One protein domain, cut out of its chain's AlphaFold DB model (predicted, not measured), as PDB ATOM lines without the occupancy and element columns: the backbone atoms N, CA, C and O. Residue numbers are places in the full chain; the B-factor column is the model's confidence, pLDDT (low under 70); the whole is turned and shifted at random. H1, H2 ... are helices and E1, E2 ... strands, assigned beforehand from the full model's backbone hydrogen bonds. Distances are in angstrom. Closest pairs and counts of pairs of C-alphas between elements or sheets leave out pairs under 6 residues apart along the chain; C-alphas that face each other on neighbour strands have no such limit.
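This is residues 8 to 77 of the 83 residues of an uncharacterized protein of Acidobacteriales bacterium 59-55 (UniProt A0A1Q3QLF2). One twisted sheet of four strands, E3 - E2 - E1 - E4, is covered on one face by two helices side by side, short H1 over E2 and longer H2 over E1 and E4, while its other face bears no named helix. This makes two layers, helices on one face of a sheet. The printed part has 70 residues, with four named strands and two named helices in the order E1 E2 E3 H1 H2 E4; the sheet is antiparallel throughout and the class is mixed, helices and strands. It is compact, with a radius of gyration of the C-alphas of 11.5 A, and spans 34 by 24 by 16 A.

Find C-alpha 8 at (147.042, 162.665, 176.071); from there E1, residues 8 to 13, runs 16.1 A. E2, residues 22 to 28, is the longest strand at 19.9 A. E3 holds residues 39 to 41, and E4, residues 73 to 76, runs 10.5 A to C-alpha 76 at (145.072, 164.735, 181.541). H1 is residues 44 to 49. For H2, residues 57 to 68, look from C-alpha 57 at (139.141, 176.495, 174.623) along 16.2 A.

Begin with the inner strands E1 and E2, an antiparallel hairpin at 156 degrees, where N 11 and O 24 are 2.9 A apart, within hydrogen-bond range. Beside E2 is the edge strand E3, antiparallel at 151 degrees, with N 41 and O 23 at 2.8 A; E1 E2 E3 form a meander, each strand the antiparallel neighbour of the one before. Beside E1 is the other edge strand, E4, antiparallel at 172 degrees, with N 10 and O 73 at 2.9 A. E3 and E4 are apart. H1 is on the sheet at a height of 8.6 A, over E2, and runs slantwise to the strands, but only just, at 31 degrees to E2 on the local plane; its closest C-alphas to E2 are Tyr 23 and Gln 44, 6.3 A. H2 is on the same face at a height of 10.0 A, along the strands at 13 degrees to E1 on the local plane; its closest C-alphas to E1 are Pro 12 and Leu 67, 6.4 A. H1 and H2, a helical hairpin, touch at a shallow tilt of 27 degrees, opposite ways, with the C-alphas of Gln 44 and Leu 64 closest at 6.3 A. In both helices every O i to N i+4 pair is within hydrogen-bond range.

Look to Val 19 and Leu 30 for the two C-alphas farthest apart, 34.6 A. The printed part, residues 8 to 77, has no cut, and no link is long. Mean pLDDT of the printed part is 92.5, and no printed residue is under 70.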
ATOM      1  N   ALA A   8     146.812 162.362 177.472       94.44
ATOM      2  CA  ALA A   8     147.042 162.665 176.071       94.44
ATOM      3  C   ALA A   8     148.406 163.330 175.883       94.44
ATOM      4  O   ALA A   8     148.840 164.134 176.706       94.44
ATOM      5  N   THR A   9     149.081 162.996 174.789       96.88
ATOM      6  CA  THR A   9     150.356 163.590 174.388       96.88
ATOM      7  C   THR A   9     150.275 164.021 172.934       96.88
ATOM      8  O   THR A   9     149.860 163.236 172.083       96.88
ATOM      9  N   ILE A  10     150.702 165.249 172.636       96.94
ATOM     10  CA  ILE A  10     150.917 165.706 171.261       96.94
ATOM     11  C   ILE A  10     152.391 166.063 171.092       96.94
ATOM     12  O   ILE A  10     152.909 166.973 171.745       96.94
ATOM     13  N   THR A  11     153.077 165.336 170.211       97.44
ATOM     14  CA  THR A  11     154.512 165.494 169.971       97.44
ATOM     15  C   THR A  11     154.755 166.080 168.583       97.44
ATOM     16  O   THR A  11     154.462 165.407 167.591       97.44
ATOM     17  N   PRO A  12     155.325 167.294 168.465       96.00
ATOM     18  CA  PRO A  12     155.819 167.786 167.191       96.00
ATOM     19  C   PRO A  12     157.086 167.018 166.807       96.00
ATOM     20  O   PRO A  12     158.017 166.865 167.600       96.00
ATOM     21  N   PHE A  13     157.145 166.545 165.573       94.00
ATOM     22  CA  PHE A  13     158.298 165.851 165.024       94.00
ATOM     23  C   PHE A  13     158.533 166.269 163.574       94.00
ATOM     24  O   PHE A  13     157.667 166.821 162.903       94.00
ATOM     25  N   ARG A  14     159.748 166.032 163.089       90.38
ATOM     26  CA  ARG A  14     160.107 166.214 161.682       90.38
ATOM     27  C   ARG A  14     161.133 165.165 161.298       90.38
ATOM     28  O   ARG A  14     162.069 164.898 162.055       90.38
ATOM     29  N   THR A  15     160.976 164.582 160.128       83.94
ATOM     30  CA  THR A  15     161.995 163.760 159.486       83.94
ATOM     31  C   THR A  15     162.874 164.639 158.597       83.94
ATOM     32  O   THR A  15     162.540 165.783 158.298       83.94
ATOM     33  N   ALA A  16     164.021 164.122 158.152       80.44
ATOM     34  CA  ALA A  16     164.933 164.872 157.281       80.44
ATOM     35  C   ALA A  16     164.314 165.270 155.921       80.44
ATOM     36  O   ALA A  16     164.889 166.094 155.218       80.44
ATOM     37  N   GLN A  17     163.179 164.670 155.546       80.06
ATOM     38  CA  GLN A  17     162.470 164.925 154.292       80.06
ATOM     39  C   GLN A  17     161.276 165.877 154.460       80.06
ATOM     40  O   GLN A  17     160.718 166.316 153.457       80.06
ATOM     41  N   ASP A  18     160.888 166.202 155.696       81.38
ATOM     42  CA  ASP A  18     159.710 167.025 155.943       81.38
ATOM     43  C   ASP A  18     160.011 168.514 155.734       81.38
ATOM     44  O   ASP A  18     161.003 169.058 156.224       81.38
ATOM     45  N   VAL A  19     159.111 169.185 155.014       79.44
ATOM     46  CA  VAL A  19     159.168 170.634 154.759       79.44
ATOM     47  C   VAL A  19     158.654 171.430 155.971       79.44
ATOM     48  O   VAL A  19     159.046 172.579 156.175       79.44
ATOM     49  N   SER A  20     157.812 170.813 156.803       85.12
ATOM     50  CA  SER A  20     157.183 171.389 157.997       85.12
ATOM     51  C   SER A  20     157.170 170.391 159.158       85.12
ATOM     52  O   SER A  20     157.432 169.204 158.976       85.12
ATOM     53  N   TYR A  21     156.875 170.865 160.372       88.75
ATOM     54  CA  TYR A  21     156.598 169.960 161.490       88.75
ATOM     55  C   TYR A  21     155.334 169.141 161.215       88.75
ATOM     56  O   TYR A  21     154.371 169.654 160.647       88.75
ATOM     57  N   ARG A  22     155.362 167.884 161.654       94.62
ATOM     58  CA  ARG A  22     154.217 166.982 161.773       94.62
ATOM     59  C   ARG A  22     153.947 166.731 163.251       94.62
ATOM     60  O   ARG A  22     154.816 166.967 164.089       94.62
ATOM     61  N   TYR A  23     152.758 166.254 163.583       96.31
ATOM     62  CA  TYR A  23     152.291 166.168 164.964       96.31
ATOM     63  C   TYR A  23     151.733 164.785 165.241       96.31
ATOM     64  O   TYR A  23     150.839 164.327 164.542       96.31
ATOM     65  N   ARG A  24     152.264 164.108 166.253       97.06
ATOM     66  CA  ARG A  24     151.784 162.795 166.680       97.06
ATOM     67  C   ARG A  24     150.884 162.951 167.890       97.06
ATOM     68  O   ARG A  24     151.338 163.506 168.884       97.06
ATOM     69  N   VAL A  25     149.665 162.433 167.812       97.25
ATOM     70  CA  VAL A  25     148.723 162.350 168.933       97.25
ATOM     71  C   VAL A  25     148.761 160.941 169.507       97.25
ATOM     72  O   VAL A  25     148.576 159.973 168.773       97.25
ATOM     73  N   GLU A  26     148.973 160.833 170.814       96.25
ATOM     74  CA  GLU A  26     148.962 159.591 171.586       96.25
ATOM     75  C   GLU A  26     148.038 159.755 172.796       96.25
ATOM     76  O   GLU A  26     147.978 160.826 173.398       96.25
ATOM     77  N   VAL A  27     147.318 158.695 173.164       94.12
ATOM     78  CA  VAL A  27     146.491 158.664 174.376       94.12
ATOM     79  C   VAL A  27     146.806 157.384 175.142       94.12
ATOM     80  O   VAL A  27     146.647 156.285 174.610       94.12
ATOM     81  N   ASP A  28     147.255 157.528 176.385       90.38
ATOM     82  CA  ASP A  28     147.532 156.428 177.304       90.38
ATOM     83  C   ASP A  28     146.332 156.202 178.228       90.38
ATOM     84  O   ASP A  28     146.019 157.014 179.105       90.38
ATOM     85  N   GLY A  29     145.621 155.099 177.996       82.88
ATOM     86  CA  GLY A  29     144.474 154.693 178.796       82.88
ATOM     87  C   GLY A  29     143.645 153.586 178.153       82.88
ATOM     88  O   GLY A  29     143.974 153.040 177.097       82.88
ATOM     89  N   LEU A  30     142.537 153.238 178.809       78.06
ATOM     90  CA  LEU A  30     141.579 152.275 178.273       78.06
ATOM     91  C   LEU A  30     140.824 152.904 177.093       78.06
ATOM     92  O   LEU A  30     140.246 153.980 177.222       78.06
ATOM     93  N   GLN A  31     140.821 152.202 175.957       84.56
ATOM     94  CA  GLN A  31     140.125 152.600 174.724       84.56
ATOM     95  C   GLN A  31     140.537 153.996 174.218       84.56
ATOM     96  O   GLN A  31     139.702 154.887 174.090       84.56
ATOM     97  N   PRO A  32     141.817 154.204 173.878       84.44
ATOM     98  CA  PRO A  32     142.345 155.533 173.571       84.44
ATOM     99  C   PRO A  32     141.701 156.152 172.307       84.44
ATOM    100  O   PRO A  32     141.511 157.361 172.230       84.44
ATOM    101  N   HIS A  33     141.221 155.307 171.387       86.88
ATOM    102  CA  HIS A  33     140.434 155.689 170.206       86.88
ATOM    103  C   HIS A  33     139.053 156.293 170.517       86.88
ATOM    104  O   HIS A  33     138.415 156.832 169.618       86.88
ATOM    105  N   MET A  34     138.547 156.162 171.748       89.38
ATOM    106  CA  MET A  34     137.304 156.825 172.161       89.38
ATOM    107  C   MET A  34     137.507 158.306 172.470       89.38
ATOM    108  O   MET A  34     136.534 159.050 172.474       89.38
ATOM    109  N   TRP A  35     138.750 158.704 172.743       90.31
ATOM    110  CA  TRP A  35     139.094 160.026 173.255       90.31
ATOM    111  C   TRP A  35     139.759 160.915 172.213       90.31
ATOM    112  O   TRP A  35     139.642 162.135 172.272       90.31
ATOM    113  N   ALA A  36     140.471 160.309 171.269       93.38
ATOM    114  CA  ALA A  36     141.043 160.989 170.123       93.38
ATOM    115  C   ALA A  36     141.240 160.010 168.968       93.38
ATOM    116  O   ALA A  36     141.411 158.802 169.169       93.38
ATOM    117  N   ASN A  37     141.285 160.539 167.752       95.44
ATOM    118  CA  ASN A  37     141.866 159.812 166.639       95.44
ATOM    119  C   ASN A  37     143.399 159.847 166.785       95.44
ATOM    120  O   ASN A  37     144.029 160.891 166.692       95.44
ATOM    121  N   ILE A  38     143.997 158.703 167.105       95.00
ATOM    122  CA  ILE A  38     145.439 158.584 167.364       95.00
ATOM    123  C   ILE A  38     146.161 158.462 166.029       95.00
ATOM    124  O   ILE A  38     145.798 157.626 165.198       95.00
ATOM    125  N   GLY A  39     147.223 159.238 165.841       95.31
ATOM    126  CA  GLY A  39     148.001 159.176 164.615       95.31
ATOM    127  C   GLY A  39     148.897 160.380 164.393       95.31
ATOM    128  O   GLY A  39     149.111 161.199 165.286       95.31
ATOM    129  N   ASP A  40     149.420 160.452 163.173       96.31
ATOM    130  CA  ASP A  40     150.294 161.521 162.712       96.31
ATOM    131  C   ASP A  40     149.495 162.505 161.841       96.31
ATOM    132  O   ASP A  40     148.766 162.100 160.932       96.31
ATOM    133  N   TYR A  41     149.673 163.795 162.103       95.56
ATOM    134  CA  TYR A  41     148.955 164.914 161.499       95.56
ATOM    135  C   TYR A  41     149.928 165.896 160.854       95.56
ATOM    136  O   TYR A  41     151.042 166.103 161.341       95.56
ATOM    137  N   ASP A  42     149.497 166.533 159.768       93.69
ATOM    138  CA  ASP A  42     150.321 167.497 159.031       93.69
ATOM    139  C   ASP A  42     150.189 168.930 159.573       93.69
ATOM    140  O   ASP A  42     151.022 169.785 159.271       93.69
ATOM    141  N   SER A  43     149.176 169.190 160.406       94.31
ATOM    142  CA  SER A  43     148.947 170.473 161.071       94.31
ATOM    143  C   SER A  43     148.677 170.290 162.568       94.31
ATOM    144  O   SER A  43     148.203 169.240 163.012       94.31
ATOM    145  N   GLN A  44     149.005 171.315 163.356       95.00
ATOM    146  CA  GLN A  44     148.726 171.331 164.795       95.00
ATOM    147  C   GLN A  44     147.213 171.432 165.047       95.00
ATOM    148  O   GLN A  44     146.710 170.852 166.004       95.00
ATOM    149  N   GLU A  45     146.487 172.121 164.162       96.00
ATOM    150  CA  GLU A  45     145.041 172.294 164.223       96.00
ATOM    151  C   GLU A  45     144.322 170.954 164.035       96.00
ATOM    152  O   GLU A  45     143.449 170.624 164.833       96.00
ATOM    153  N   ASP A  46     144.731 170.136 163.059       96.62
ATOM    154  CA  ASP A  46     144.137 168.808 162.848       96.62
ATOM    155  C   ASP A  46     144.459 167.851 164.004       96.62
ATOM    156  O   ASP A  46     143.610 167.053 164.406       96.62
ATOM    157  N   ALA A  47     145.667 167.950 164.573       96.69
ATOM    158  CA  ALA A  47     146.052 167.166 165.744       96.69
ATOM    159  C   ALA A  47     145.176 167.502 166.960       96.69
ATOM    160  O   ALA A  47     144.710 166.599 167.652       96.69
ATOM    161  N   VAL A  48     144.899 168.783 167.209       96.31
ATOM    162  CA  VAL A  48     144.035 169.220 168.318       96.31
ATOM    163  C   VAL A  48     142.551 168.946 168.033       96.31
ATOM    164  O   VAL A  48     141.812 168.548 168.931       96.31
ATOM    165  N   ALA A  49     142.111 169.054 166.780       96.31
ATOM    166  CA  ALA A  49     140.747 168.714 166.372       96.31
ATOM    167  C   ALA A  49     140.463 167.198 166.375       96.31
ATOM    168  O   ALA A  49     139.313 166.786 166.224       96.31
ATOM    169  N   SER A  50     141.490 166.357 166.548       96.12
ATOM    170  CA  SER A  50     141.346 164.897 166.599       96.12
ATOM    171  C   SER A  50     140.643 164.380 167.860       96.12
ATOM    172  O   SER A  50     140.197 163.230 167.873       96.12
ATOM    173  N   PHE A  51     140.549 165.201 168.911       94.94
ATOM    174  CA  PHE A  51     139.975 164.831 170.203       94.94
ATOM    175  C   PHE A  51     138.444 164.768 170.152       94.94
ATOM    176  O   PHE A  51     137.780 165.550 169.474       94.94
ATOM    177  N   THR A  52     137.864 163.804 170.864       91.81
ATOM    178  CA  THR A  52     136.416 163.616 170.986       91.81
ATOM    179  C   THR A  52     136.052 163.224 172.425       91.81
ATOM    180  O   THR A  52     136.458 162.155 172.878       91.81
ATOM    181  N   PRO A  53     135.245 164.026 173.146       91.56
ATOM    182  CA  PRO A  53     134.785 165.373 172.783       91.56
ATOM    183  C   PRO A  53     135.929 166.360 172.476       91.56
ATOM    184  O   PRO A  53     137.075 166.071 172.815       91.56
ATOM    185  N   PRO A  54     135.653 167.506 171.827       94.12
ATOM    186  CA  PRO A  54     136.679 168.515 171.570       94.12
ATOM    187  C   PRO A  54     137.311 169.012 172.870       94.12
ATOM    188  O   PRO A  54     136.643 169.052 173.910       94.12
ATOM    189  N   LEU A  55     138.572 169.441 172.809       94.31
ATOM    190  CA  LEU A  55     139.196 170.123 173.940       94.31
ATOM    191  C   LEU A  55     138.422 171.404 174.276       94.31
ATOM    192  O   LEU A  55     137.844 172.050 173.403       94.31
ATOM    193  N   CYS A  56     138.390 171.785 175.548       94.62
ATOM    194  CA  CYS A  56     137.903 173.101 175.915       94.62
ATOM    195  C   CYS A  56     138.900 174.176 175.448       94.62
ATOM    196  O   CYS A  56     140.090 173.916 175.260       94.62
ATOM    197  N   ILE A  57     138.402 175.401 175.272       93.38
ATOM    198  CA  ILE A  57     139.141 176.495 174.623       93.38
ATOM    199  C   ILE A  57     140.491 176.770 175.303       93.38
ATOM    200  O   ILE A  57     141.466 177.076 174.623       93.38
ATOM    201  N   GLU A  58     140.571 176.651 176.630       93.25
ATOM    202  CA  GLU A  58     141.815 176.883 177.375       93.25
ATOM    203  C   GLU A  58     142.904 175.872 176.984       93.25
ATOM    204  O   GLU A  58     144.020 176.274 176.660       93.25
ATOM    205  N   TYR A  59     142.557 174.582 176.917       93.81
ATOM    206  CA  TYR A  59     143.485 173.519 176.521       93.81
ATOM    207  C   TYR A  59     143.799 173.543 175.024       93.81
ATOM    208  O   TYR A  59     144.938 173.287 174.639       93.81
ATOM    209  N   GLU A  60     142.826 173.880 174.175       95.25
ATOM    210  CA  GLU A  60     143.059 174.055 172.738       95.25
ATOM    211  C   GLU A  60     144.090 175.164 172.481       95.25
ATOM    212  O   GLU A  60     145.064 174.954 171.754       95.25
ATOM    213  N   LEU A  61     143.933 176.325 173.124       95.44
ATOM    214  CA  LEU A  61     144.868 177.443 172.984       95.44
ATOM    215  C   LEU A  61     146.260 177.108 173.534       95.44
ATOM    216  O   LEU A  61     147.259 177.440 172.892       95.44
ATOM    217  N   GLU A  62     146.335 176.446 174.690       94.69
ATOM    218  CA  GLU A  62     147.606 176.020 175.281       94.69
ATOM    219  C   GLU A  62     148.337 175.017 174.379       94.69
ATOM    220  O   GLU A  62     149.526 175.193 174.094       94.69
ATOM    221  N   ALA A  63     147.621 174.013 173.860       95.00
ATOM    222  CA  ALA A  63     148.170 173.025 172.940       95.00
ATOM    223  C   ALA A  63     148.691 173.686 171.661       95.00
ATOM    224  O   ALA A  63     149.854 173.496 171.304       95.00
ATOM    225  N   LEU A  64     147.886 174.524 171.004       95.94
ATOM    226  CA  LEU A  64     148.306 175.223 169.787       95.94
ATOM    227  C   LEU A  64     149.522 176.127 170.031       95.94
ATOM    228  O   LEU A  64     150.416 176.200 169.188       95.94
ATOM    229  N   GLN A  65     149.598 176.800 171.180       96.12
ATOM    230  CA  GLN A  65     150.744 177.641 171.515       96.12
ATOM    231  C   GLN A  65     152.016 176.816 171.755       96.12
ATOM    232  O   GLN A  65     153.076 177.161 171.228       96.12
ATOM    233  N   ALA A  66     151.925 175.719 172.510       95.12
ATOM    234  CA  ALA A  66     153.058 174.835 172.771       95.12
ATOM    235  C   ALA A  66     153.581 174.180 171.481       95.12
ATOM    236  O   ALA A  66     154.790 174.171 171.230       95.12
ATOM    237  N   LEU A  67     152.674 173.695 170.632       94.75
ATOM    238  CA  LEU A  67     153.006 173.057 169.359       94.75
ATOM    239  C   LEU A  67     153.630 174.043 168.368       94.75
ATOM    240  O   LEU A  67     154.619 173.703 167.716       94.75
ATOM    241  N   ARG A  68     153.144 175.290 168.331       92.00
ATOM    242  CA  ARG A  68     153.739 176.369 167.529       92.00
ATOM    243  C   ARG A  68     155.175 176.689 167.943       92.00
ATOM    244  O   ARG A  68     156.001 177.006 167.087       92.00
ATOM    245  N   ASP A  69     155.485 176.573 169.232       92.06
ATOM    246  CA  ASP A  69     156.843 176.698 169.773       92.06
ATOM    247  C   ASP A  69     157.714 175.449 169.512       92.06
ATOM    248  O   ASP A  69     158.883 175.412 169.910       92.06
ATOM    249  N   GLY A  70     157.166 174.409 168.873       91.31
ATOM    250  CA  GLY A  70     157.836 173.130 168.641       91.31
ATOM    251  C   GLY A  70     158.014 172.298 169.912       91.31
ATOM    252  O   GLY A  70     158.910 171.455 169.975       91.31
ATOM    253  N   LYS A  71     157.199 172.539 170.943       94.75
ATOM    254  CA  LYS A  71     157.243 171.811 172.215       94.75
ATOM    255  C   LYS A  71     156.201 170.704 172.217       94.75
ATOM    256  O   LYS A  71     155.088 170.891 171.738       94.75
ATOM    257  N   LYS A  72     156.557 169.557 172.800       95.56
ATOM    258  CA  LYS A  72     155.568 168.531 173.142       95.56
ATOM    259  C   LYS A  72     154.636 169.049 174.240       95.56
ATOM    260  O   LYS A  72     155.081 169.816 175.097       95.56
ATOM    261  N   ILE A  73     153.394 168.585 174.238       95.62
ATOM    262  CA  ILE A  73     152.428 168.844 175.307       95.62
ATOM    263  C   ILE A  73     151.849 167.524 175.813       95.62
ATOM    264  O   ILE A  73     151.591 166.612 175.029       95.62
ATOM    265  N   GLU A  74     151.684 167.428 177.129       95.06
ATOM    266  CA  GLU A  74     151.183 166.256 177.850       95.06
ATOM    267  C   GLU A  74     150.129 166.746 178.849       95.06
ATOM    268  O   GLU A  74     150.411 167.656 179.631       95.06
ATOM    269  N   PHE A  75     148.916 166.194 178.810       92.81
ATOM    270  CA  PHE A  75     147.820 166.626 179.681       92.81
ATOM    271  C   PHE A  75     146.842 165.494 180.010       92.81
ATOM    272  O   PHE A  75     146.659 164.549 179.243       92.81
ATOM    273  N   SER A  76     146.178 165.616 181.161       90.81
ATOM    274  CA  SER A  76     145.072 164.735 181.541       90.81
ATOM    275  C   SER A  76     143.827 165.090 180.739       90.81
ATOM    276  O   SER A  76     143.495 166.266 180.617       90.81
ATOM    277  N   LEU A  77     143.079 164.090 180.272       88.56
ATOM    278  CA  LEU A  77     141.754 164.323 179.691       88.56
ATOM    279  C   LEU A  77     140.685 164.676 180.739       88.56
ATOM    280  O   LEU A  77     139.562 165.039 180.388       88.56
TER     281      LEU A  77